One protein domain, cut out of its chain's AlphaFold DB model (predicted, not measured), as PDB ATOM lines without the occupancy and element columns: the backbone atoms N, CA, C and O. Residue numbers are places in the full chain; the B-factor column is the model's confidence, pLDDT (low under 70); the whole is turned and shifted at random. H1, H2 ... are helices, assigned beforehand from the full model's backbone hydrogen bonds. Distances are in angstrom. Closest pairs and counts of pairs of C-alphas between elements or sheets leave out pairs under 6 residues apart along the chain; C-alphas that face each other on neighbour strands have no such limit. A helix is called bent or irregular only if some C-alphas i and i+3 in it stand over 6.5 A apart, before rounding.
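AT A GLANCE: This is residues 24 to 139 and 148 to 218 of the 311 residues of the protein "RING-type domain-containing protein" of Aspergillus aculeatus (strain ATCC 16872 / CBS 172.66 / WB 5094) (UniProt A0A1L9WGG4). Long helices run roughly along one axis: a helical hairpin, H1 and H2, forms one side, the antiparallel pair H3 and H7 fills the middle, and H6 with the shorter H5 covers the side of H7 away from the hairpin. H8 sets off steeply from the last residues of H7, while the small helices H4 and H9 lie at the margins. The printed part has 187 residues with nine named helices, H1 to H9 in chain order, and no named strand; its class is all helix. It is compact, with a radius of gyration of the C-alphas of 17.4 A, and its C-alphas span 54 by 37 by 35 A.

IN THESE COORDINATES: The longest helix is H1, residues 24 to 54, which runs 43.2 A from C-alpha 24 at (-33.591, 84.611, 5.367) to C-alpha 54 at (5.516, 79.834, 23.044). It is neither bent nor irregular, but only just: C-alphas 51 and 54 are 6.0 A apart. H2, residues 62 to 84, is 32.9 A long, and H3, residues 90 to 112, is 31.6 A long. H3 too is neither bent nor irregular, but only just, with C-alphas 109 and 112 6.1 A apart. H4 holds residues 115 to 118 and H5 residues 121 to 129. H6, residues 148 to 168, is 32.1 A long and irregular, with C-alphas 148 and 151 7.1 A apart. H7, residues 176 to 193, measures 26.0 A. H8 holds residues 197 to 206, and H9, residues 213 to 216, ends with C-alpha 216 at (-12.710, 98.783, 13.748).

HOW THE PARTS SIT: H1 and H2 form a helical hairpin: they touch, closest at the C-alphas of Ala 42 and Gly 79, 5.5 A apart, and run opposite ways at a shallow tilt of 5 degrees. H1, with residues 34 to 45 alone, only just touches H3, with 3 pairs of C-alphas within 8 A; the closest are those of Tyr 41 and Met 97, 7.2 A apart. H1, H3 and H7 make a bundle, three helices side by side. H7 is the hub, touching H3, H6 and H8. The closest C-alphas of H3 and H7, those of Glu 98 and Ile 187, are 5.4 A apart, and these helices run opposite ways at a shallow tilt of 21 degrees. H6 and H7 are another helical hairpin, at a shallow tilt of 18 degrees, and touch closest at the C-alphas of Leu 154 and Lys 185, 6.2 A apart. H5 touches H6, with the C-alphas of Val 129 and Ile 153 closest at 6.3 A. H7, with residues 189 to 193 alone, touches H8 at a steep tilt of 62 degrees; the closest C-alphas, of Met 193 and Thr 200, are 5.6 A apart. H4 is close to H5 but not clearly touching, with the C-alphas of Glu 117 and Met 123 closest at 6.8 A. H9 touches no helix. Every O i to N i+4 pair is within hydrogen-bond range in H1, H2, H3, H5 and H8, against 14 of 17 in H6 and 13 of 14 in H7; H4 and H9 are too short for such a pair.

THE WHOLE: The two C-alphas farthest apart are those of Gln 24 and Ser 60, at 54.6 A. Residues 140 to 147 are cut out, and C-alphas 139 and 148 across the cut are 20.1 A apart. Of the links that are printed whole, none is long. The mean pLDDT of the printed part is 76.4; 60 residues are under 70, among them residues 62 to 88, 132 to 139 and 205 to 218.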
ATOM      1  N   GLN A  24     -34.673  85.177   6.159       67.88
ATOM      2  CA  GLN A  24     -33.591  84.611   5.367       67.88
ATOM      3  C   GLN A  24     -32.387  85.559   5.325       67.88
ATOM      4  O   GLN A  24     -31.263  85.115   5.575       67.88
ATOM      5  N   ALA A  25     -32.603  86.857   5.100       69.06
ATOM      6  CA  ALA A  25     -31.539  87.861   5.178       69.06
ATOM      7  C   ALA A  25     -30.933  87.944   6.589       69.06
ATOM      8  O   ALA A  25     -29.709  87.933   6.736       69.06
ATOM      9  N   LEU A  26     -31.768  87.950   7.637       70.00
ATOM     10  CA  LEU A  26     -31.310  87.943   9.027       70.00
ATOM     11  C   LEU A  26     -30.504  86.677   9.335       70.00
ATOM     12  O   LEU A  26     -29.412  86.771   9.890       70.00
ATOM     13  N   SER A  27     -30.993  85.502   8.930       69.56
ATOM     14  CA  SER A  27     -30.280  84.231   9.101       69.56
ATOM     15  C   SER A  27     -28.913  84.243   8.407       69.56
ATOM     16  O   SER A  27     -27.911  83.846   9.003       69.56
ATOM     17  N   LEU A  28     -28.830  84.789   7.189       70.19
ATOM     18  CA  LEU A  28     -27.573  84.922   6.450       70.19
ATOM     19  C   LEU A  28     -26.581  85.861   7.158       70.19
ATOM     20  O   LEU A  28     -25.394  85.541   7.268       70.19
ATOM     21  N   VAL A  29     -27.050  87.013   7.647       71.00
ATOM     22  CA  VAL A  29     -26.226  87.972   8.404       71.00
ATOM     23  C   VAL A  29     -25.722  87.342   9.702       71.00
ATOM     24  O   VAL A  29     -24.526  87.416   9.993       71.00
ATOM     25  N   MET A  30     -26.602  86.662  10.440       71.50
ATOM     26  CA  MET A  30     -26.260  85.953  11.675       71.50
ATOM     27  C   MET A  30     -25.241  84.839  11.414       71.50
ATOM     28  O   MET A  30     -24.222  84.776  12.096       71.50
ATOM     29  N   GLY A  31     -25.442  84.013  10.383       71.06
ATOM     30  CA  GLY A  31     -24.509  82.945  10.013       71.06
ATOM     31  C   GLY A  31     -23.109  83.469   9.678       71.06
ATOM     32  O   GLY A  31     -22.107  82.939  10.163       71.06
ATOM     33  N   ARG A  32     -23.016  84.569   8.917       72.12
ATOM     34  CA  ARG A  32     -21.730  85.233   8.634       72.12
ATOM     35  C   ARG A  32     -21.080  85.784   9.902       72.12
ATOM     36  O   ARG A  32     -19.868  85.654  10.066       72.12
ATOM     37  N   ALA A  33     -21.860  86.397  10.787       71.00
ATOM     38  CA  ALA A  33     -21.351  86.935  12.042       71.00
ATOM     39  C   ALA A  33     -20.818  85.835  12.966       71.00
ATOM     40  O   ALA A  33     -19.711  85.965  13.489       71.00
ATOM     41  N   PHE A  34     -21.539  84.722  13.099       75.31
ATOM     42  CA  PHE A  34     -21.089  83.593  13.904       75.31
ATOM     43  C   PHE A  34     -19.856  82.897  13.327       75.31
ATOM     44  O   PHE A  34     -18.934  82.571  14.072       75.31
ATOM     45  N   SER A  35     -19.777  82.728  12.003       69.19
ATOM     46  CA  SER A  35     -18.567  82.199  11.361       69.19
ATOM     47  C   SER A  35     -17.336  83.042  11.718       69.19
ATOM     48  O   SER A  35     -16.265  82.516  12.025       69.19
ATOM     49  N   ARG A  36     -17.482  84.367  11.751       70.56
ATOM     50  CA  ARG A  36     -16.394  85.287  12.114       70.56
ATOM     51  C   ARG A  36     -16.068  85.272  13.599       70.56
ATOM     52  O   ARG A  36     -14.890  85.292  13.943       70.56
ATOM     53  N   LEU A  37     -17.084  85.173  14.457       74.38
ATOM     54  CA  LEU A  37     -16.906  84.926  15.889       74.38
ATOM     55  C   LEU A  37     -16.062  83.665  16.119       74.38
ATOM     56  O   LEU A  37     -15.149  83.675  16.941       74.38
ATOM     57  N   GLY A  38     -16.300  82.621  15.325       71.81
ATOM     58  CA  GLY A  38     -15.466  81.428  15.288       71.81
ATOM     59  C   GLY A  38     -13.999  81.715  14.951       71.81
ATOM     60  O   GLY A  38     -13.103  81.364  15.718       71.81
ATOM     61  N   HIS A  39     -13.734  82.383  13.826       68.56
ATOM     62  CA  HIS A  39     -12.362  82.730  13.427       68.56
ATOM     63  C   HIS A  39     -11.633  83.549  14.497       68.56
ATOM     64  O   HIS A  39     -10.460  83.304  14.785       68.56
ATOM     65  N   TRP A  40     -12.326  84.505  15.116       76.38
ATOM     66  CA  TRP A  40     -11.757  85.284  16.207       76.38
ATOM     67  C   TRP A  40     -11.440  84.432  17.436       76.38
ATOM     68  O   TRP A  40     -10.377  84.587  18.031       76.38
ATOM     69  N   TYR A  41     -12.319  83.505  17.802       79.00
ATOM     70  CA  TYR A  41     -12.062  82.579  18.900       79.00
ATOM     71  C   TYR A  41     -10.821  81.719  18.648       79.00
ATOM     72  O   TYR A  41      -9.971  81.597  19.531       79.00
ATOM     73  N   ALA A  42     -10.648  81.213  17.424       72.00
ATOM     74  CA  ALA A  42      -9.425  80.513  17.040       72.00
ATOM     75  C   ALA A  42      -8.185  81.421  17.179       72.00
ATOM     76  O   ALA A  42      -7.145  80.986  17.677       72.00
ATOM     77  N   HIS A  43      -8.301  82.701  16.809       73.38
ATOM     78  CA  HIS A  43      -7.230  83.684  16.980       73.38
ATOM     79  C   HIS A  43      -6.910  83.974  18.458       73.38
ATOM     80  O   HIS A  43      -5.736  84.107  18.814       73.38
ATOM     81  N   LEU A  44      -7.919  84.057  19.332       75.06
ATOM     82  CA  LEU A  44      -7.725  84.242  20.774       75.06
ATOM     83  C   LEU A  44      -6.962  83.076  21.397       75.06
ATOM     84  O   LEU A  44      -5.973  83.314  22.090       75.06
ATOM     85  N   ILE A  45      -7.380  81.838  21.114       76.81
ATOM     86  CA  ILE A  45      -6.693  80.635  21.606       76.81
ATOM     87  C   ILE A  45      -5.247  80.636  21.130       76.81
ATOM     88  O   ILE A  45      -4.331  80.519  21.940       76.81
ATOM     89  N   TYR A  46      -5.041  80.850  19.829       72.94
ATOM     90  CA  TYR A  46      -3.705  80.902  19.255       72.94
ATOM     91  C   TYR A  46      -2.836  81.971  19.924       72.94
ATOM     92  O   TYR A  46      -1.656  81.743  20.182       72.94
ATOM     93  N   THR A  47      -3.400  83.144  20.225       71.75
ATOM     94  CA  THR A  47      -2.624  84.219  20.846       71.75
ATOM     95  C   THR A  47      -2.281  83.917  22.298       71.75
ATOM     96  O   THR A  47      -1.158  84.195  22.716       71.75
ATOM     97  N   TYR A  48      -3.205  83.327  23.057       79.94
ATOM     98  CA  TYR A  48      -2.903  82.834  24.397       79.94
ATOM     99  C   TYR A  48      -1.782  81.786  24.345       79.94
ATOM    100  O   TYR A  48      -0.759  81.973  25.006       79.94
ATOM    101  N   ASP A  49      -1.907  80.767  23.487       75.38
ATOM    102  CA  ASP A  49      -0.883  79.732  23.317       75.38
ATOM    103  C   ASP A  49       0.462  80.347  22.916       75.38
ATOM    104  O   ASP A  49       1.517  79.974  23.424       75.38
ATOM    105  N   TYR A  50       0.448  81.362  22.056       71.75
ATOM    106  CA  TYR A  50       1.663  82.066  21.679       71.75
ATOM    107  C   TYR A  50       2.295  82.828  22.857       71.75
ATOM    108  O   TYR A  50       3.493  82.724  23.119       71.75
ATOM    109  N   GLN A  51       1.512  83.609  23.596       74.12
ATOM    110  CA  GLN A  51       2.029  84.480  24.659       74.12
ATOM    111  C   GLN A  51       2.473  83.713  25.908       74.12
ATOM    112  O   GLN A  51       3.443  84.106  26.569       74.12
ATOM    113  N   VAL A  52       1.748  82.649  26.240       77.19
ATOM    114  CA  VAL A  52       1.936  81.873  27.464       77.19
ATOM    115  C   VAL A  52       2.798  80.658  27.192       77.19
ATOM    116  O   VAL A  52       3.817  80.499  27.857       77.19
ATOM    117  N   ASN A  53       2.459  79.859  26.181       73.81
ATOM    118  CA  ASN A  53       3.184  78.626  25.903       73.81
ATOM    119  C   ASN A  53       4.432  78.909  25.058       73.81
ATOM    120  O   ASN A  53       5.525  78.550  25.473       73.81
ATOM    121  N   ILE A  54       4.349  79.621  23.930       72.25
ATOM    122  CA  ILE A  54       5.516  79.834  23.044       72.25
ATOM    123  C   ILE A  54       6.530  80.815  23.651       72.25
ATOM    124  O   ILE A  54       7.699  80.466  23.819       72.25
ATOM    125  N   LEU A  55       6.125  82.040  23.994       72.88
ATOM    126  CA  LEU A  55       7.070  83.086  24.415       72.88
ATOM    127  C   LEU A  55       7.695  82.852  25.795       72.88
ATOM    128  O   LEU A  55       8.706  83.479  26.111       72.88
ATOM    129  N   ARG A  56       7.092  82.013  26.644       74.69
ATOM    130  CA  ARG A  56       7.650  81.676  27.967       74.69
ATOM    131  C   ARG A  56       8.378  80.338  27.976       74.69
ATOM    132  O   ARG A  56       9.051  80.033  28.955       74.69
ATOM    133  N   THR A  57       8.273  79.563  26.899       74.56
ATOM    134  CA  THR A  57       8.981  78.292  26.786       74.56
ATOM    135  C   THR A  57      10.472  78.516  26.640       74.56
ATOM    136  O   THR A  57      10.936  79.347  25.859       74.56
ATOM    137  N   ASN A  58      11.241  77.725  27.381       75.00
ATOM    138  CA  ASN A  58      12.668  77.623  27.156       75.00
ATOM    139  C   ASN A  58      12.928  76.807  25.878       75.00
ATOM    140  O   ASN A  58      12.947  75.580  25.904       75.00
ATOM    141  N   TRP A  59      13.168  77.499  24.763       72.19
ATOM    142  CA  TRP A  59      13.400  76.889  23.446       72.19
ATOM    143  C   TRP A  59      14.674  76.041  23.345       72.19
ATOM    144  O   TRP A  59      14.864  75.362  22.334       72.19
ATOM    145  N   SER A  60      15.538  76.065  24.367       69.12
ATOM    146  CA  SER A  60      16.702  75.177  24.436       69.12
ATOM    147  C   SER A  60      16.343  73.727  24.781       69.12
ATOM    148  O   SER A  60      17.161  72.847  24.527       69.12
ATOM    149  N   ASP A  61      15.132  73.466  25.293       71.19
ATOM    150  CA  ASP A  61      14.610  72.117  25.525       71.19
ATOM    151  C   ASP A  61      13.822  71.623  24.289       71.19
ATOM    152  O   ASP A  61      12.728  72.129  24.001       71.19
ATOM    153  N   PRO A  62      14.337  70.623  23.543       64.25
ATOM    154  CA  PRO A  62      13.673  70.102  22.350       64.25
ATOM    155  C   PRO A  62      12.334  69.412  22.641       64.25
ATOM    156  O   PRO A  62      11.438  69.455  21.797       64.25
ATOM    157  N   GLY A  63      12.190  68.782  23.813       66.69
ATOM    158  CA  GLY A  63      10.970  68.079  24.206       66.69
ATOM    159  C   GLY A  63       9.843  69.060  24.499       66.69
ATOM    160  O   GLY A  63       8.765  68.958  23.915       66.69
ATOM    161  N   LEU A  64      10.133  70.079  25.312       65.62
ATOM    162  CA  LEU A  64       9.174  71.139  25.634       65.62
ATOM    163  C   LEU A  64       8.757  71.923  24.380       65.62
ATOM    164  O   LEU A  64       7.573  72.185  24.167       65.62
ATOM    165  N   ARG A  65       9.720  72.228  23.500       65.44
ATOM    166  CA  ARG A  65       9.460  72.857  22.199       65.44
ATOM    167  C   ARG A  65       8.470  72.051  21.356       65.44
ATOM    168  O   ARG A  65       7.566  72.635  20.761       65.44
ATOM    169  N   HIS A  66       8.650  70.733  21.278       63.88
ATOM    170  CA  HIS A  66       7.764  69.868  20.503       63.88
ATOM    171  C   HIS A  66       6.345  69.861  21.078       63.88
ATOM    172  O   HIS A  66       5.395  70.094  20.336       63.88
ATOM    173  N   THR A  67       6.207  69.700  22.397       67.31
ATOM    174  CA  THR A  67       4.907  69.728  23.083       67.31
ATOM    175  C   THR A  67       4.150  71.033  22.840       67.31
ATOM    176  O   THR A  67       2.949  71.010  22.583       67.31
ATOM    177  N   VAL A  68       4.842  72.173  22.873       66.75
ATOM    178  CA  VAL A  68       4.224  73.494  22.675       66.75
ATOM    179  C   VAL A  68       3.783  73.710  21.227       66.75
ATOM    180  O   VAL A  68       2.688  74.213  20.989       66.75
ATOM    181  N   LEU A  69       4.600  73.310  20.247       68.06
ATOM    182  CA  LEU A  69       4.234  73.414  18.829       68.06
ATOM    183  C   LEU A  69       3.072  72.485  18.462       68.06
ATOM    184  O   LEU A  69       2.200  72.864  17.678       68.06
ATOM    185  N   ASP A  70       3.055  71.286  19.037       68.75
ATOM    186  CA  ASP A  70       1.968  70.331  18.873       68.75
ATOM    187  C   ASP A  70       0.663  70.850  19.500       68.75
ATOM    188  O   ASP A  70      -0.377  70.845  18.842       68.75
ATOM    189  N   LEU A  71       0.722  71.419  20.711       65.00
ATOM    190  CA  LEU A  71      -0.425  72.076  21.347       65.00
ATOM    191  C   LEU A  71      -1.001  73.190  20.460       65.00
ATOM    192  O   LEU A  71      -2.189  73.175  20.161       65.00
ATOM    193  N   VAL A  72      -0.155  74.098  19.962       65.69
ATOM    194  CA  VAL A  72      -0.572  75.211  19.085       65.69
ATOM    195  C   VAL A  72      -1.209  74.699  17.788       65.69
ATOM    196  O   VAL A  72      -2.200  75.253  17.307       65.69
ATOM    197  N   THR A  73      -0.653  73.631  17.213       65.56
ATOM    198  CA  THR A  73      -1.165  73.027  15.975       65.56
ATOM    199  C   THR A  73      -2.527  72.378  16.206       65.56
ATOM    200  O   THR A  73      -3.459  72.626  15.434       65.56
ATOM    201  N   ARG A  74      -2.672  71.612  17.294       65.12
ATOM    202  CA  ARG A  74      -3.942  70.991  17.692       65.12
ATOM    203  C   ARG A  74      -5.000  72.042  18.022       65.12
ATOM    204  O   ARG A  74      -6.103  71.945  17.495       65.12
ATOM    205  N   SER A  75      -4.655  73.082  18.780       63.62
ATOM    206  CA  SER A  75      -5.536  74.221  19.076       63.62
ATOM    207  C   SER A  75      -6.058  74.892  17.803       63.62
ATOM    208  O   SER A  75      -7.255  75.157  17.681       63.62
ATOM    209  N   ARG A  76      -5.177  75.128  16.820       65.56
ATOM    210  CA  ARG A  76      -5.548  75.770  15.551       65.56
ATOM    211  C   ARG A  76      -6.466  74.891  14.703       65.56
ATOM    212  O   ARG A  76      -7.479  75.378  14.209       65.56
ATOM    213  N   ASN A  77      -6.109  73.623  14.516       60.97
ATOM    214  CA  ASN A  77      -6.846  72.727  13.625       60.97
ATOM    215  C   ASN A  77      -8.188  72.306  14.247       60.97
ATOM    216  O   ASN A  77      -9.216  72.399  13.585       60.97
ATOM    217  N   HIS A  78      -8.205  71.970  15.541       64.56
ATOM    218  CA  HIS A  78      -9.433  71.596  16.247       64.56
ATOM    219  C   HIS A  78     -10.419  72.765  16.346       64.56
ATOM    220  O   HIS A  78     -11.618  72.581  16.148       64.56
ATOM    221  N   GLY A  79      -9.923  73.983  16.600       63.47
ATOM    222  CA  GLY A  79     -10.761  75.179  16.627       63.47
ATOM    223  C   GLY A  79     -11.470  75.411  15.294       63.47
ATOM    224  O   GLY A  79     -12.668  75.666  15.280       63.47
ATOM    225  N   LEU A  80     -10.755  75.265  14.177       61.75
ATOM    226  CA  LEU A  80     -11.307  75.472  12.839       61.75
ATOM    227  C   LEU A  80     -12.254  74.341  12.410       61.75
ATOM    228  O   LEU A  80     -13.323  74.623  11.881       61.75
ATOM    229  N   GLU A  81     -11.931  73.078  12.681       66.19
ATOM    230  CA  GLU A  81     -12.804  71.941  12.345       66.19
ATOM    231  C   GLU A  81     -14.145  71.996  13.092       66.19
ATOM    232  O   GLU A  81     -15.201  71.783  12.495       66.19
ATOM    233  N   VAL A  82     -14.123  72.373  14.376       61.47
ATOM    234  CA  VAL A  82     -15.336  72.562  15.195       61.47
ATOM    235  C   VAL A  82     -16.190  73.739  14.713       61.47
ATOM    236  O   VAL A  82     -17.361  73.808  15.075       61.47
ATOM    237  N   LEU A  83     -15.636  74.649  13.907       60.09
ATOM    238  CA  LEU A  83     -16.325  75.819  13.349       60.09
ATOM    239  C   LEU A  83     -16.747  75.652  11.883       60.09
ATOM    240  O   LEU A  83     -17.672  76.332  11.447       60.09
ATOM    241  N   HIS A  84     -16.072  74.784  11.128       60.47
ATOM    242  CA  HIS A  84     -16.323  74.547   9.702       60.47
ATOM    243  C   HIS A  84     -17.166  73.301   9.414       60.47
ATOM    244  O   HIS A  84     -17.463  73.032   8.251       60.47
ATOM    245  N   GLY A  85     -17.567  72.547  10.442       65.38
ATOM    246  CA  GLY A  85     -18.591  71.516  10.285       65.38
ATOM    247  C   GLY A  85     -19.921  72.091   9.781       65.38
ATOM    248  O   GLY A  85     -20.159  73.298   9.844       65.38
ATOM    249  N   ASP A  86     -20.810  71.210   9.321       58.44
ATOM    250  CA  ASP A  86     -22.176  71.529   8.878       58.44
ATOM    251  C   ASP A  86     -23.053  71.889  10.098       58.44
ATOM    252  O   ASP A  86     -23.885  71.119  10.582       58.44
ATOM    253  N   ILE A  87     -22.736  73.014  10.740       59.03
ATOM    254  CA  ILE A  87     -23.223  73.338  12.079       59.03
ATOM    255  C   ILE A  87     -24.554  74.067  11.964       59.03
ATOM    256  O   ILE A  87     -24.619  75.255  11.652       59.03
ATOM    257  N   GLN A  88     -25.618  73.347  12.308       63.91
ATOM    258  CA  GLN A  88     -26.949  73.915  12.535       63.91
ATOM    259  C   GLN A  88     -27.192  74.318  14.003       63.91
ATOM    260  O   GLN A  88     -28.204  74.948  14.297       63.91
ATOM    261  N   ASP A  89     -26.273  74.002  14.928       83.50
ATOM    262  CA  ASP A  89     -26.427  74.262  16.369       83.50
ATOM    263  C   ASP A  89     -25.391  75.268  16.900       83.50
ATOM    264  O   ASP A  89     -24.358  74.922  17.487       83.50
ATOM    265  N   TRP A  90     -25.684  76.552  16.689       79.31
ATOM    266  CA  TRP A  90     -24.860  77.654  17.187       79.31
ATOM    267  C   TRP A  90     -24.819  77.731  18.715       79.31
ATOM    268  O   TRP A  90     -23.803  78.155  19.260       79.31
ATOM    269  N   ALA A  91     -25.859  77.286  19.425       82.12
ATOM    270  CA  ALA A  91     -25.860  77.305  20.886       82.12
ATOM    271  C   ALA A  91     -24.784  76.361  21.443       82.12
ATOM    272  O   ALA A  91     -24.008  76.750  22.320       82.12
ATOM    273  N   ALA A  92     -24.668  75.155  20.877       82.56
ATOM    274  CA  ALA A  92     -23.613  74.216  21.245       82.56
ATOM    275  C   ALA A  92     -22.207  74.748  20.919       82.56
ATOM    276  O   ALA A  92     -21.277  74.534  21.700       82.56
ATOM    277  N   VAL A  93     -22.035  75.457  19.795       82.00
ATOM    278  CA  VAL A  93     -20.756  76.104  19.452       82.00
ATOM    279  C   VAL A  93     -20.403  77.205  20.446       82.00
ATOM    280  O   VAL A  93     -19.308  77.171  21.006       82.00
ATOM    281  N   LEU A  94     -21.322  78.134  20.718       84.62
ATOM    282  CA  LEU A  94     -21.108  79.226  21.671       84.62
ATOM    283  C   LEU A  94     -20.773  78.690  23.068       84.62
ATOM    284  O   LEU A  94     -19.858  79.193  23.715       84.62
ATOM    285  N   TYR A  95     -21.455  77.627  23.503       84.38
ATOM    286  CA  TYR A  95     -21.174  76.969  24.778       84.38
ATOM    287  C   TYR A  95     -19.775  76.344  24.819       84.38
ATOM    288  O   TYR A  95     -19.049  76.515  25.796       84.38
ATOM    289  N   ARG A  96     -19.363  75.636  23.757       83.12
ATOM    290  CA  ARG A  96     -18.002  75.077  23.664       83.12
ATOM    291  C   ARG A  96     -16.943  76.175  23.700       83.12
ATOM    292  O   ARG A  96     -15.956  76.033  24.418       83.12
ATOM    293  N   MET A  97     -17.166  77.261  22.961       84.00
ATOM    294  CA  MET A  97     -16.271  78.416  22.943       84.00
ATOM    295  C   MET A  97     -16.153  79.062  24.327       84.00
ATOM    296  O   MET A  97     -15.043  79.333  24.783       84.00
ATOM    297  N   GLU A  98     -17.281  79.265  25.015       88.94
ATOM    298  CA  GLU A  98     -17.311  79.832  26.367       88.94
ATOM    299  C   GLU A  98     -16.493  78.972  27.325       88.94
ATOM    300  O   GLU A  98     -15.576  79.479  27.971       88.94
ATOM    301  N   ARG A  99     -16.753  77.659  27.344       86.75
ATOM    302  CA  ARG A  99     -16.077  76.722  28.245       86.75
ATOM    303  C   ARG A  99     -14.580  76.647  27.993       86.75
ATOM    304  O   ARG A  99     -13.810  76.604  28.950       86.75
ATOM    305  N   ALA A 100     -14.162  76.655  26.732       83.56
ATOM    306  CA  ALA A 100     -12.750  76.627  26.380       83.56
ATOM    307  C   ALA A 100     -12.022  77.905  26.824       83.56
ATOM    308  O   ALA A 100     -11.003  77.813  27.509       83.56
ATOM    309  N   LEU A 101     -12.562  79.093  26.516       86.19
ATOM    310  CA  LEU A 101     -11.963  80.356  26.966       86.19
ATOM    311  C   LEU A 101     -11.956  80.467  28.493       86.19
ATOM    312  O   LEU A 101     -10.976  80.923  29.079       86.19
ATOM    313  N   ALA A 102     -13.023  80.020  29.153       87.25
ATOM    314  CA  ALA A 102     -13.114  80.028  30.604       87.25
ATOM    315  C   ALA A 102     -12.104  79.069  31.263       87.25
ATOM    316  O   ALA A 102     -11.522  79.403  32.300       87.25
ATOM    317  N   GLY A 103     -11.851  77.916  30.638       84.56
ATOM    318  CA  GLY A 103     -10.782  76.995  31.024       84.56
ATOM    319  C   GLY A 103      -9.399  77.635  30.906       84.56
ATOM    320  O   GLY A 103      -8.635  77.600  31.868       84.56
ATOM    321  N   ILE A 104      -9.120  78.302  29.782       86.19
ATOM    322  CA  ILE A 104      -7.876  79.059  29.559       86.19
ATOM    323  C   ILE A 104      -7.699  80.158  30.615       86.19
ATOM    324  O   ILE A 104      -6.626  80.302  31.195       86.19
ATOM    325  N   LEU A 105      -8.753  80.923  30.911       89.75
ATOM    326  CA  LEU A 105      -8.699  81.972  31.931       89.75
ATOM    327  C   LEU A 105      -8.426  81.396  33.328       89.75
ATOM    328  O   LEU A 105      -7.666  81.976  34.101       89.75
ATOM    329  N   THR A 106      -9.035  80.257  33.658       88.12
ATOM    330  CA  THR A 106      -8.810  79.574  34.939       88.12
ATOM    331  C   THR A 106      -7.372  79.082  35.053       88.12
ATOM    332  O   THR A 106      -6.737  79.306  36.080       88.12
ATOM    333  N   GLU A 107      -6.841  78.465  33.999       86.50
ATOM    334  CA  GLU A 107      -5.439  78.054  33.916       86.50
ATOM    335  C   GLU A 107      -4.508  79.257  34.151       86.50
ATOM    336  O   GLU A 107      -3.683  79.226  35.068       86.50
ATOM    337  N   LEU A 108      -4.733  80.362  33.427       88.62
ATOM    338  CA  LEU A 108      -3.928  81.579  33.532       88.62
ATOM    339  C   LEU A 108      -3.911  82.116  34.971       88.62
ATOM    340  O   LEU A 108      -2.849  82.419  35.518       88.62
ATOM    341  N   LEU A 109      -5.083  82.195  35.606       90.25
ATOM    342  CA  LEU A 109      -5.235  82.685  36.977       90.25
ATOM    343  C   LEU A 109      -4.565  81.786  38.021       90.25
ATOM    344  O   LEU A 109      -4.084  82.298  39.034       90.25
ATOM    345  N   LEU A 110      -4.564  80.470  37.804       88.88
ATOM    346  CA  LEU A 110      -4.024  79.502  38.757       88.88
ATOM    347  C   LEU A 110      -2.511  79.328  38.622       88.88
ATOM    348  O   LEU A 110      -1.824  79.257  39.643       88.88
ATOM    349  N   ASN A 111      -2.001  79.289  37.392       89.06
ATOM    350  CA  ASN A 111      -0.638  78.838  37.112       89.06
ATOM    351  C   ASN A 111       0.301  79.955  36.650       89.06
ATOM    352  O   ASN A 111       1.518  79.814  36.764       89.06
ATOM    353  N   HIS A 112      -0.231  81.058  36.116       88.81
ATOM    354  CA  HIS A 112       0.594  82.067  35.447       88.81
ATOM    355  C   HIS A 112       0.567  83.446  36.087       88.81
ATOM    356  O   HIS A 112       1.509  84.207  35.862       88.81
ATOM    357  N   VAL A 113      -0.460  83.766  36.877       91.19
ATOM    358  CA  VAL A 113      -0.492  84.981  37.700       91.19
ATOM    359  C   VAL A 113       0.411  84.789  38.921       91.19
ATOM    360  O   VAL A 113       0.179  83.875  39.726       91.19
ATOM    361  N   THR A 114       1.423  85.651  39.051       92.25
ATOM    362  CA  THR A 114       2.391  85.631  40.164       92.25
ATOM    363  C   THR A 114       1.743  86.060  41.479       92.25
ATOM    364  O   THR A 114       0.686  86.684  41.467       92.25
ATOM    365  N   ASP A 115       2.362  85.760  42.622       94.06
ATOM    366  CA  ASP A 115       1.820  86.167  43.928       94.06
ATOM    367  C   ASP A 115       1.680  87.695  44.044       94.06
ATOM    368  O   ASP A 115       0.611  88.176  44.418       94.06
ATOM    369  N   ASP A 116       2.673  88.457  43.574       93.44
ATOM    370  CA  ASP A 116       2.600  89.925  43.505       93.44
ATOM    371  C   ASP A 116       1.404  90.412  42.663       93.44
ATOM    372  O   ASP A 116       0.701  91.347  43.041       93.44
ATOM    373  N   GLU A 117       1.137  89.773  41.516       93.50
ATOM    374  CA  GLU A 117      -0.016  90.112  40.676       93.50
ATOM    375  C   GLU A 117      -1.346  89.689  41.321       93.50
ATOM    376  O   GLU A 117      -2.364  90.333  41.078       93.50
ATOM    377  N   ARG A 118      -1.372  88.625  42.138       93.56
ATOM    378  CA  ARG A 118      -2.576  88.205  42.885       93.56
ATOM    379  C   ARG A 118      -2.953  89.214  43.958       93.56
ATOM    380  O   ARG A 118      -4.144  89.378  44.220       93.56
ATOM    381  N   GLU A 119      -1.956  89.842  44.569       94.94
ATOM    382  CA  GLU A 119      -2.127  90.886  45.578       94.94
ATOM    383  C   GLU A 119      -2.401  92.271  44.960       94.94
ATOM    384  O   GLU A 119      -2.783  93.195  45.683       94.94
ATOM    385  N   ASP A 120      -2.278  92.431  43.632       95.31
ATOM    386  CA  ASP A 120      -2.570  93.703  42.965       95.31
ATOM    387  C   ASP A 120      -4.050  94.106  43.159       95.31
ATOM    388  O   ASP A 120      -4.961  93.324  42.854       95.31
ATOM    389  N   PRO A 121      -4.336  95.350  43.593       96.88
ATOM    390  CA  PRO A 121      -5.706  95.828  43.776       96.88
ATOM    391  C   PRO A 121      -6.599  95.726  42.528       96.88
ATOM    392  O   PRO A 121      -7.805  95.514  42.655       96.88
ATOM    393  N   LEU A 122      -6.044  95.864  41.317       95.88
ATOM    394  CA  LEU A 122      -6.800  95.686  40.074       95.88
ATOM    395  C   LEU A 122      -7.108  94.219  39.794       95.88
ATOM    396  O   LEU A 122      -8.179  93.938  39.261       95.88
ATOM    397  N   MET A 123      -6.227  93.289  40.169       96.00
ATOM    398  CA  MET A 123      -6.516  91.856  40.073       96.00
ATOM    399  C   MET A 123      -7.602  91.449  41.074       96.00
ATOM    400  O   MET A 123      -8.512  90.695  40.723       96.00
ATOM    401  N   ALA A 124      -7.563  91.983  42.299       95.25
ATOM    402  CA  ALA A 124      -8.626  91.780  43.282       95.25
ATOM    403  C   ALA A 124      -9.979  92.291  42.755       95.25
ATOM    404  O   ALA A 124     -10.958  91.544  42.747       95.25
ATOM    405  N   ARG A 125     -10.003  93.515  42.210       96.31
ATOM    406  CA  ARG A 125     -11.194  94.087  41.568       96.31
ATOM    407  C   ARG A 125     -11.649  93.248  40.373       96.31
ATOM    408  O   ARG A 125     -12.831  92.970  40.247       96.31
ATOM    409  N   PHE A 126     -10.735  92.788  39.521       95.50
ATOM    410  CA  PHE A 126     -11.063  91.899  38.404       95.50
ATOM    411  C   PHE A 126     -11.781  90.627  38.872       95.50
ATOM    412  O   PHE A 126     -12.785  90.252  38.276       95.50
ATOM    413  N   ARG A 127     -11.314  89.988  39.951       93.31
ATOM    414  CA  ARG A 127     -11.935  88.770  40.504       93.31
ATOM    415  C   ARG A 127     -13.309  89.019  41.128       93.31
ATOM    416  O   ARG A 127     -14.147  88.121  41.100       93.31
ATOM    417  N   GLU A 128     -13.529  90.208  41.685       92.44
ATOM    418  CA  GLU A 128     -14.835  90.639  42.199       92.44
ATOM    419  C   GLU A 128     -15.837  90.851  41.058       92.44
ATOM    420  O   GLU A 128     -16.950  90.331  41.107       92.44
ATOM    421  N   VAL A 129     -15.414  91.554  40.002       91.94
ATOM    422  CA  VAL A 129     -16.239  91.835  38.818       91.94
ATOM    423  C   VAL A 129     -16.521  90.564  38.018       91.94
ATOM    424  O   VAL A 129     -17.645  90.326  37.581       91.94
ATOM    425  N   PHE A 130     -15.498  89.735  37.820       89.44
ATOM    426  CA  PHE A 130     -15.563  88.537  36.998       89.44
ATOM    427  C   PHE A 130     -15.355  87.290  37.853       89.44
ATOM    428  O   PHE A 130     -14.260  86.725  37.950       89.44
ATOM    429  N   THR A 131     -16.440  86.841  38.481       83.75
ATOM    430  CA  THR A 131     -16.419  85.653  39.335       83.75
ATOM    431  C   THR A 131     -16.176  84.391  38.501       83.75
ATOM    432  O   THR A 131     -17.027  83.899  37.755       83.75
ATOM    433  N   THR A 132     -14.981  83.817  38.639       68.06
ATOM    434  CA  THR A 132     -14.600  82.565  37.964       68.06
ATOM    435  C   THR A 132     -15.275  81.328  38.558       68.06
ATOM    436  O   THR A 132     -15.273  80.271  37.932       68.06
ATOM    437  N   GLY A 133     -15.919  81.456  39.725       56.75
ATOM    438  CA  GLY A 133     -16.600  80.363  40.432       56.75
ATOM    439  C   GLY A 133     -17.712  79.661  39.639       56.75
ATOM    440  O   GLY A 133     -18.024  78.511  39.930       56.75
ATOM    441  N   ASN A 134     -18.248  80.290  38.588       52.81
ATOM    442  CA  ASN A 134     -19.271  79.690  37.720       52.81
ATOM    443  C   ASN A 134     -18.693  78.874  36.542       52.81
ATOM    444  O   ASN A 134     -19.443  78.330  35.732       52.81
ATOM    445  N   VAL A 135     -17.363  78.783  36.415       52.31
ATOM    446  CA  VAL A 135     -16.701  78.075  35.303       52.31
ATOM    447  C   VAL A 135     -16.615  76.564  35.540       52.31
ATOM    448  O   VAL A 135     -16.680  75.794  34.585       52.31
ATOM    449  N   THR A 136     -16.505  76.118  36.791       44.41
ATOM    450  CA  THR A 136     -16.281  74.701  37.139       44.41
ATOM    451  C   THR A 136     -17.540  73.965  37.579       44.41
ATOM    452  O   THR A 136     -17.649  72.760  37.362       44.41
ATOM    453  N   ALA A 137     -18.526  74.661  38.146       46.34
ATOM    454  CA  ALA A 137     -19.829  74.077  38.420       46.34
ATOM    455  C   ALA A 137     -20.712  74.259  37.181       46.34
ATOM    456  O   ALA A 137     -20.927  75.378  36.727       46.34
ATOM    457  N   GLY A 138     -21.247  73.178  36.621       45.50
ATOM    458  CA  GLY A 138     -22.251  73.212  35.550       45.50
ATOM    459  C   GLY A 138     -23.592  73.823  35.981       45.50
ATOM    460  O   GLY A 138     -24.640  73.342  35.562       45.50
ATOM    461  N   THR A 139     -23.586  74.837  36.849       45.69
ATOM    462  CA  THR A 139     -24.770  75.559  37.294       45.69
ATOM    463  C   THR A 139     -25.381  76.268  36.100       45.69
ATOM    464  O   THR A 139     -24.824  77.212  35.542       45.69
ATOM    465  N   SER A 148     -30.621  93.348  33.023       54.59
ATOM    466  CA  SER A 148     -29.814  94.573  33.129       54.59
ATOM    467  C   SER A 148     -28.377  94.341  33.623       54.59
ATOM    468  O   SER A 148     -27.613  95.298  33.708       54.59
ATOM    469  N   VAL A 149     -28.010  93.117  34.011       56.19
ATOM    470  CA  VAL A 149     -26.809  92.876  34.832       56.19
ATOM    471  C   VAL A 149     -25.539  92.595  34.005       56.19
ATOM    472  O   VAL A 149     -24.439  92.706  34.538       56.19
ATOM    473  N   ASP A 150     -25.631  92.337  32.698       76.44
ATOM    474  CA  ASP A 150     -24.478  91.792  31.958       76.44
ATOM    475  C   ASP A 150     -23.596  92.821  31.223       76.44
ATOM    476  O   ASP A 150     -22.394  92.590  31.082       76.44
ATOM    477  N   MET A 151     -24.138  93.977  30.814       84.19
ATOM    478  CA  MET A 151     -23.343  95.050  30.178       84.19
ATOM    479  C   MET A 151     -22.461  95.794  31.181       84.19
ATOM    480  O   MET A 151     -21.334  96.177  30.874       84.19
ATOM    481  N   GLU A 152     -22.942  95.933  32.415       88.69
ATOM    482  CA  GLU A 152     -22.200  96.558  33.506       88.69
ATOM    483  C   GLU A 152     -20.871  95.827  33.769       88.69
ATOM    484  O   GLU A 152     -19.830  96.462  33.929       88.69
ATOM    485  N   ILE A 153     -20.864  94.488  33.697       90.00
ATOM    486  CA  ILE A 153     -19.636  93.685  33.812       90.00
ATOM    487  C   ILE A 153     -18.642  94.048  32.700       90.00
ATOM    488  O   ILE A 153     -17.452  94.215  32.972       90.00
ATOM    489  N   LEU A 154     -19.101  94.211  31.453       89.25
ATOM    490  CA  LEU A 154     -18.233  94.595  30.335       89.25
ATOM    491  C   LEU A 154     -17.634  95.992  30.526       89.25
ATOM    492  O   LEU A 154     -16.429  96.162  30.324       89.25
ATOM    493  N   HIS A 155     -18.431  96.968  30.964       89.44
ATOM    494  CA  HIS A 155     -17.935  98.313  31.268       89.44
ATOM    495  C   HIS A 155     -16.928  98.307  32.418       89.44
ATOM    496  O   HIS A 155     -15.895  98.976  32.342       89.44
ATOM    497  N   GLN A 156     -17.175  97.518  33.462       93.56
ATOM    498  CA  GLN A 156     -16.235  97.380  34.570       93.56
ATOM    499  C   GLN A 156     -14.925  96.717  34.124       93.56
ATOM    500  O   GLN A 156     -13.852  97.205  34.483       93.56
ATOM    501  N   LEU A 157     -14.979  95.669  33.292       92.56
ATOM    502  CA  LEU A 157     -13.790  95.052  32.693       92.56
ATOM    503  C   LEU A 157     -13.012  96.036  31.805       92.56
ATOM    504  O   LEU A 157     -11.781  96.050  31.842       92.56
ATOM    505  N   GLU A 158     -13.704  96.872  31.025       90.31
ATOM    506  CA  GLU A 158     -13.078  97.936  30.230       90.31
ATOM    507  C   GLU A 158     -12.379  98.964  31.123       90.31
ATOM    508  O   GLU A 158     -11.212  99.281  30.902       90.31
ATOM    509  N   ALA A 159     -13.048  99.420  32.182       93.31
ATOM    510  CA  ALA A 159     -12.490 100.382  33.123       93.31
ATOM    511  C   ALA A 159     -11.239  99.843  33.836       93.31
ATOM    512  O   ALA A 159     -10.265 100.577  34.003       93.31
ATOM    513  N   ILE A 160     -11.235  98.567  34.242       94.94
ATOM    514  CA  ILE A 160     -10.037  97.921  34.805       94.94
ATOM    515  C   ILE A 160      -8.934  97.862  33.741       94.94
ATOM    516  O   ILE A 160      -7.776  98.159  34.036       94.94
ATOM    517  N   GLY A 161      -9.286  97.533  32.496       91.50
ATOM    518  CA  GLY A 161      -8.328  97.453  31.400       91.50
ATOM    519  C   GLY A 161      -7.672  98.786  31.047       91.50
ATOM    520  O   GLY A 161      -6.463  98.828  30.834       91.50
ATOM    521  N   GLU A 162      -8.431  99.880  31.041       91.12
ATOM    522  CA  GLU A 162      -7.895 101.230  30.845       91.12
ATOM    523  C   GLU A 162      -6.941 101.625  31.978       91.12
ATOM    524  O   GLU A 162      -5.853 102.138  31.725       91.12
ATOM    525  N   GLN A 163      -7.303 101.325  33.230       93.62
ATOM    526  CA  GLN A 163      -6.445 101.597  34.387       93.62
ATOM    527  C   GLN A 163      -5.119 100.832  34.300       93.62
ATOM    528  O   GLN A 163      -4.057 101.401  34.555       93.62
ATOM    529  N   GLU A 164      -5.167  99.568  33.892       92.69
ATOM    530  CA  GLU A 164      -3.974  98.748  33.700       92.69
ATOM    531  C   GLU A 164      -3.120  99.246  32.519       92.69
ATOM    532  O   GLU A 164      -1.900  99.387  32.638       92.69
ATOM    533  N   ARG A 165      -3.743  99.620  31.392       89.00
ATOM    534  CA  ARG A 165      -3.038 100.237  30.253       89.00
ATOM    535  C   ARG A 165      -2.368 101.555  30.648       89.00
ATOM    536  O   ARG A 165      -1.210 101.778  30.293       89.00
ATOM    537  N   ALA A 166      -3.030 102.387  31.452       90.31
ATOM    538  CA  ALA A 166      -2.457 103.628  31.971       90.31
ATOM    539  C   ALA A 166      -1.218 103.371  32.851       90.31
ATOM    540  O   ALA A 166      -0.199 104.053  32.685       90.31
ATOM    541  N   ARG A 167      -1.256 102.346  33.722       90.19
ATOM    542  CA  ARG A 167      -0.102 101.903  34.535       90.19
ATOM    543  C   ARG A 167       1.067 101.412  33.676       90.19
ATOM    544  O   ARG A 167       2.227 101.613  34.043       90.19
ATOM    545  N   HIS A 168       0.776 100.794  32.530       83.19
ATOM    546  CA  HIS A 168       1.761 100.105  31.691       83.19
ATOM    547  C   HIS A 168       2.130 100.798  30.383       83.19
ATOM    548  O   HIS A 168       2.884 100.220  29.606       83.19
ATOM    549  N   SER A 169       1.744 102.063  30.192       73.62
ATOM    550  CA  SER A 169       2.105 102.890  29.023       73.62
ATOM    551  C   SER A 169       3.609 102.944  28.682       73.62
ATOM    552  O   SER A 169       3.979 103.399  27.603       73.62
ATOM    553  N   ARG A 170       4.495 102.467  29.572       68.25
ATOM    554  CA  ARG A 170       5.956 102.400  29.381       68.25
ATOM    555  C   ARG A 170       6.550 100.988  29.285       68.25
ATOM    556  O   ARG A 170       7.760 100.874  29.111       68.25
ATOM    557  N   ARG A 171       5.769  99.914  29.455       65.12
ATOM    558  CA  ARG A 171       6.282  98.530  29.391       65.12
ATOM    559  C   ARG A 171       5.976  97.914  28.027       65.12
ATOM    560  O   ARG A 171       4.867  98.039  27.530       65.12
ATOM    561  N   ALA A 172       6.950  97.202  27.461       62.50
ATOM    562  CA  ALA A 172       6.811  96.548  26.157       62.50
ATOM    563  C   ALA A 172       5.908  95.297  26.183       62.50
ATOM    564  O   ALA A 172       5.429  94.867  25.141       62.50
ATOM    565  N   ARG A 173       5.665  94.698  27.359       70.50
ATOM    566  CA  ARG A 173       4.949  93.419  27.485       70.50
ATOM    567  C   ARG A 173       3.626  93.578  28.230       70.50
ATOM    568  O   ARG A 173       3.586  94.215  29.282       70.50
ATOM    569  N   ALA A 174       2.574  92.953  27.699       74.88
ATOM    570  CA  ALA A 174       1.280  92.838  28.366       74.88
ATOM    571  C   ALA A 174       1.408  92.048  29.681       74.88
ATOM    572  O   ALA A 174       2.098  91.027  29.731       74.88
ATOM    573  N   THR A 175       0.748  92.523  30.738       88.69
ATOM    574  CA  THR A 175       0.682  91.842  32.041       88.69
ATOM    575  C   THR A 175      -0.270  90.648  31.993       88.69
ATOM    576  O   THR A 175      -1.137  90.565  31.114       88.69
ATOM    577  N   ASN A 176      -0.152  89.722  32.952       90.75
ATOM    578  CA  ASN A 176      -1.108  88.615  33.046       90.75
ATOM    579  C   ASN A 176      -2.528  89.123  33.329       90.75
ATOM    580  O   ASN A 176      -3.490  88.549  32.820       90.75
ATOM    581  N   LEU A 177      -2.673  90.226  34.075       92.56
ATOM    582  CA  LEU A 177      -3.964  90.884  34.284       92.56
ATOM    583  C   LEU A 177      -4.583  91.341  32.958       92.56
ATOM    584  O   LEU A 177      -5.768  91.114  32.721       92.56
ATOM    585  N   MET A 178      -3.785  91.919  32.058       90.75
ATOM    586  CA  MET A 178      -4.296  92.344  30.759       90.75
ATOM    587  C   MET A 178      -4.739  91.171  29.888       90.75
ATOM    588  O   MET A 178      -5.778  91.243  29.235       90.75
ATOM    589  N   MET A 179      -4.028  90.046  29.963       89.06
ATOM    590  CA  MET A 179      -4.483  88.798  29.351       89.06
ATOM    591  C   MET A 179      -5.784  88.273  29.976       89.06
ATOM    592  O   MET A 179      -6.683  87.862  29.244       89.06
ATOM    593  N   CYS A 180      -5.925  88.328  31.305       91.94
ATOM    594  CA  CYS A 180      -7.154  87.923  31.995       91.94
ATOM    595  C   CYS A 180      -8.356  88.753  31.526       91.94
ATOM    596  O   CYS A 180      -9.401  88.197  31.195       91.94
ATOM    597  N   ILE A 181      -8.196  90.076  31.437       90.94
ATOM    598  CA  ILE A 181      -9.241  91.000  30.973       90.94
ATOM    599  C   ILE A 181      -9.580  90.744  29.499       90.94
ATOM    600  O   ILE A 181     -10.757  90.711  29.135       90.94
ATOM    601  N   ALA A 182      -8.561  90.511  28.665       86.19
ATOM    602  CA  ALA A 182      -8.736  90.195  27.251       86.19
ATOM    603  C   ALA A 182      -9.502  88.882  27.020       86.19
ATOM    604  O   ALA A 182     -10.203  88.781  26.020       86.19
ATOM    605  N   LEU A 183      -9.410  87.907  27.931       88.38
ATOM    606  CA  LEU A 183     -10.184  86.659  27.887       88.38
ATOM    607  C   LEU A 183     -11.580  86.803  28.513       88.38
ATOM    608  O   LEU A 183     -12.552  86.266  27.982       88.38
ATOM    609  N   ALA A 184     -11.705  87.547  29.616       91.12
ATOM    610  CA  ALA A 184     -12.958  87.702  30.357       91.12
ATOM    611  C   ALA A 184     -14.063  88.394  29.546       91.12
ATOM    612  O   ALA A 184     -15.211  87.952  29.582       91.12
ATOM    613  N   LYS A 185     -13.724  89.438  28.774       88.75
ATOM    614  CA  LYS A 185     -14.685  90.139  27.900       88.75
ATOM    615  C   LYS A 185     -15.352  89.184  26.883       88.75
ATOM    616  O   LYS A 185     -16.580  89.104  26.882       88.75
ATOM    617  N   PRO A 186     -14.595  88.411  26.076       85.94
ATOM    618  CA  PRO A 186     -15.129  87.339  25.237       85.94
ATOM    619  C   PRO A 186     -16.049  86.362  25.961       85.94
ATOM    620  O   PRO A 186     -17.128  86.056  25.463       85.94
ATOM    621  N   ILE A 187     -15.629  85.871  27.131       89.06
ATOM    622  CA  ILE A 187     -16.402  84.892  27.901       89.06
ATOM    623  C   ILE A 187     -17.741  85.503  28.312       89.06
ATOM    624  O   ILE A 187     -18.776  84.866  28.139       89.06
ATOM    625  N   GLN A 188     -17.739  86.745  28.805       90.12
ATOM    626  CA  GLN A 188     -18.967  87.438  29.187       90.12
ATOM    627  C   GLN A 188     -19.907  87.626  27.993       90.12
ATOM    628  O   GLN A 188     -21.103  87.374  28.104       90.12
ATOM    629  N   ILE A 189     -19.371  87.986  26.828       87.31
ATOM    630  CA  ILE A 189     -20.170  88.128  25.607       87.31
ATOM    631  C   ILE A 189     -20.771  86.791  25.189       87.31
ATOM    632  O   ILE A 189     -21.961  86.723  24.898       87.31
ATOM    633  N   LEU A 190     -19.994  85.708  25.217       87.31
ATOM    634  CA  LEU A 190     -20.518  84.376  24.922       87.31
ATOM    635  C   LEU A 190     -21.619  83.977  25.913       87.31
ATOM    636  O   LEU A 190     -22.646  83.453  25.489       87.31
ATOM    637  N   ARG A 191     -21.470  84.296  27.206       88.50
ATOM    638  CA  ARG A 191     -22.513  84.072  28.224       88.50
ATOM    639  C   ARG A 191     -23.801  84.832  27.940       88.50
ATOM    640  O   ARG A 191     -24.868  84.282  28.184       88.50
ATOM    641  N   MET A 192     -23.707  86.040  27.392       87.81
ATOM    642  CA  MET A 192     -24.871  86.810  26.944       87.81
ATOM    643  C   MET A 192     -25.479  86.230  25.655       87.81
ATOM    644  O   MET A 192     -26.699  86.121  25.531       87.81
ATOM    645  N   MET A 193     -24.633  85.796  24.712       85.75
ATOM    646  CA  MET A 193     -25.057  85.262  23.415       85.75
ATOM    647  C   MET A 193     -25.699  83.874  23.502       85.75
ATOM    648  O   MET A 193     -26.573  83.580  22.694       85.75
ATOM    649  N   ILE A 194     -25.292  83.014  24.441       86.56
ATOM    650  CA  ILE A 194     -25.850  81.658  24.599       86.56
ATOM    651  C   ILE A 194     -27.382  81.678  24.778       86.56
ATOM    652  O   ILE A 194     -28.062  80.973  24.032       86.56
ATOM    653  N   PRO A 195     -27.962  82.454  25.717       85.38
ATOM    654  CA  PRO A 195     -29.410  82.498  25.887       85.38
ATOM    655  C   PRO A 195     -30.119  83.366  24.833       85.38
ATOM    656  O   PRO A 195     -31.259  83.063  24.476       85.38
ATOM    657  N   HIS A 196     -29.483  84.433  24.325       84.12
ATOM    658  CA  HIS A 196     -30.146  85.433  23.473       84.12
ATOM    659  C   HIS A 196     -29.248  85.987  22.348       84.12
ATOM    660  O   HIS A 196     -28.995  87.193  22.300       84.12
ATOM    661  N   PRO A 197     -28.817  85.166  21.376       82.38
ATOM    662  CA  PRO A 197     -27.753  85.545  20.446       82.38
ATOM    663  C   PRO A 197     -28.093  86.763  19.582       82.38
ATOM    664  O   PRO A 197     -27.293  87.688  19.479       82.38
ATOM    665  N   ALA A 198     -29.294  86.794  18.993       77.62
ATOM    666  CA  ALA A 198     -29.724  87.904  18.143       77.62
ATOM    667  C   ALA A 198     -29.837  89.216  18.930       77.62
ATOM    668  O   ALA A 198     -29.366  90.250  18.468       77.62
ATOM    669  N   LYS A 199     -30.402  89.167  20.143       82.31
ATOM    670  CA  LYS A 199     -30.541  90.344  21.008       82.31
ATOM    671  C   LYS A 199     -29.175  90.876  21.431       82.31
ATOM    672  O   LYS A 199     -28.925  92.058  21.252       82.31
ATOM    673  N   THR A 200     -28.291  90.012  21.929       83.25
ATOM    674  CA  THR A 200     -26.938  90.413  22.330       83.25
ATOM    675  C   THR A 200     -26.165  90.999  21.159       83.25
ATOM    676  O   THR A 200     -25.520  92.026  21.312       83.25
ATOM    677  N   MET A 201     -26.262  90.401  19.969       78.31
ATOM    678  CA  MET A 201     -25.620  90.957  18.779       78.31
ATOM    679  C   MET A 201     -26.201  92.317  18.403       78.31
ATOM    680  O   MET A 201     -25.440  93.233  18.120       78.31
ATOM    681  N   MET A 202     -27.525  92.480  18.451       77.25
ATOM    682  CA  MET A 202     -28.149  93.782  18.227       77.25
ATOM    683  C   MET A 202     -27.708  94.806  19.270       77.25
ATOM    684  O   MET A 202     -27.378  95.915  18.887       77.25
ATOM    685  N   GLU A 203     -27.645  94.470  20.555       79.25
ATOM    686  CA  GLU A 203     -27.157  95.376  21.607       79.25
ATOM    687  C   GLU A 203     -25.690  95.768  21.377       79.25
ATOM    688  O   GLU A 203     -25.376  96.955  21.334       79.25
ATOM    689  N   LEU A 204     -24.816  94.795  21.101       74.12
ATOM    690  CA  LEU A 204     -23.403  95.042  20.799       74.12
ATOM    691  C   LEU A 204     -23.194  95.863  19.513       74.12
ATOM    692  O   LEU A 204     -22.223  96.605  19.410       74.12
ATOM    693  N   TRP A 205     -24.082  95.737  18.520       69.12
ATOM    694  CA  TRP A 205     -23.964  96.426  17.228       69.12
ATOM    695  C   TRP A 205     -24.730  97.745  17.138       69.12
ATOM    696  O   TRP A 205     -24.366  98.613  16.346       69.12
ATOM    697  N   SER A 206     -25.797  97.894  17.919       66.31
ATOM    698  CA  SER A 206     -26.683  99.064  17.894       66.31
ATOM    699  C   SER A 206     -26.051 100.304  18.509       66.31
ATOM    700  O   SER A 206     -26.534 101.404  18.244       66.31
ATOM    701  N   ASN A 207     -24.940 100.156  19.241       60.59
ATOM    702  CA  ASN A 207     -24.131 101.283  19.686       60.59
ATOM    703  C   ASN A 207     -22.713 101.268  19.079       60.59
ATOM    704  O   ASN A 207     -21.749 100.877  19.741       60.59
ATOM    705  N   PRO A 208     -22.566 101.748  17.827       50.03
ATOM    706  CA  PRO A 208     -21.280 101.898  17.149       50.03
ATOM    707  C   PRO A 208     -20.195 102.612  17.948       50.03
ATOM    708  O   PRO A 208     -19.009 102.328  17.808       50.03
ATOM    709  N   PHE A 209     -20.618 103.563  18.777       48.19
ATOM    710  CA  PHE A 209     -19.741 104.517  19.439       48.19
ATOM    711  C   PHE A 209     -19.277 104.044  20.815       48.19
ATOM    712  O   PHE A 209     -18.267 104.529  21.315       48.19
ATOM    713  N   GLU A 210     -20.000 103.108  21.428       50.88
ATOM    714  CA  GLU A 210     -19.664 102.554  22.743       50.88
ATOM    715  C   GLU A 210     -18.643 101.417  22.637       50.88
ATOM    716  O   GLU A 210     -17.848 101.199  23.551       50.88
ATOM    717  N   TYR A 211     -18.589 100.766  21.472       53.50
ATOM    718  CA  TYR A 211     -17.657  99.687  21.169       53.50
ATOM    719  C   TYR A 211     -16.975  99.881  19.802       53.50
ATOM    720  O   TYR A 211     -17.067  99.007  18.943       53.50
ATOM    721  N   PRO A 212     -16.237 100.983  19.571       46.97
ATOM    722  CA  PRO A 212     -15.585 101.240  18.284       46.97
ATOM    723  C   PRO A 212     -14.539 100.169  17.952       46.97
ATOM    724  O   PRO A 212     -14.439  99.745  16.809       46.97
ATOM    725  N   ALA A 213     -13.867  99.594  18.959       48.34
ATOM    726  CA  ALA A 213     -12.992  98.431  18.777       48.34
ATOM    727  C   ALA A 213     -13.722  97.208  18.180       48.34
ATOM    728  O   ALA A 213     -13.093  96.345  17.580       48.34
ATOM    729  N   TRP A 214     -15.048  97.134  18.305       51.38
ATOM    730  CA  TRP A 214     -15.877  96.083  17.715       51.38
ATOM    731  C   TRP A 214     -16.408  96.420  16.317       51.38
ATOM    732  O   TRP A 214     -17.082  95.601  15.696       51.38
ATOM    733  N   GLN A 215     -16.129  97.616  15.816       49.66
ATOM    734  CA  GLN A 215     -16.385  97.994  14.429       49.66
ATOM    735  C   GLN A 215     -15.079  98.078  13.645       49.66
ATOM    736  O   GLN A 215     -14.999  97.601  12.513       49.66
ATOM    737  N   ASP A 216     -14.043  98.603  14.297       45.34
ATOM    738  CA  ASP A 216     -12.710  98.783  13.748       45.34
ATOM    739  C   ASP A 216     -11.871  97.510  13.871       45.34
ATOM    740  O   ASP A 216     -11.222  97.143  12.908       45.34
ATOM    741  N   HIS A 217     -11.916  96.760  14.979       51.03
ATOM    742  CA  HIS A 217     -11.107  95.533  15.164       51.03
ATOM    743  C   HIS A 217     -11.918  94.240  15.057       51.03
ATOM    744  O   HIS A 217     -11.402  93.135  15.247       51.03
ATOM    745  N   TRP A 218     -13.195  94.366  14.695       45.75
ATOM    746  CA  TRP A 218     -14.118  93.259  14.527       45.75
ATOM    747  C   TRP A 218     -15.082  93.525  13.373       45.75
ATOM    748  O   TRP A 218     -15.731  94.560  13.323       45.75
TER     749      TRP A 218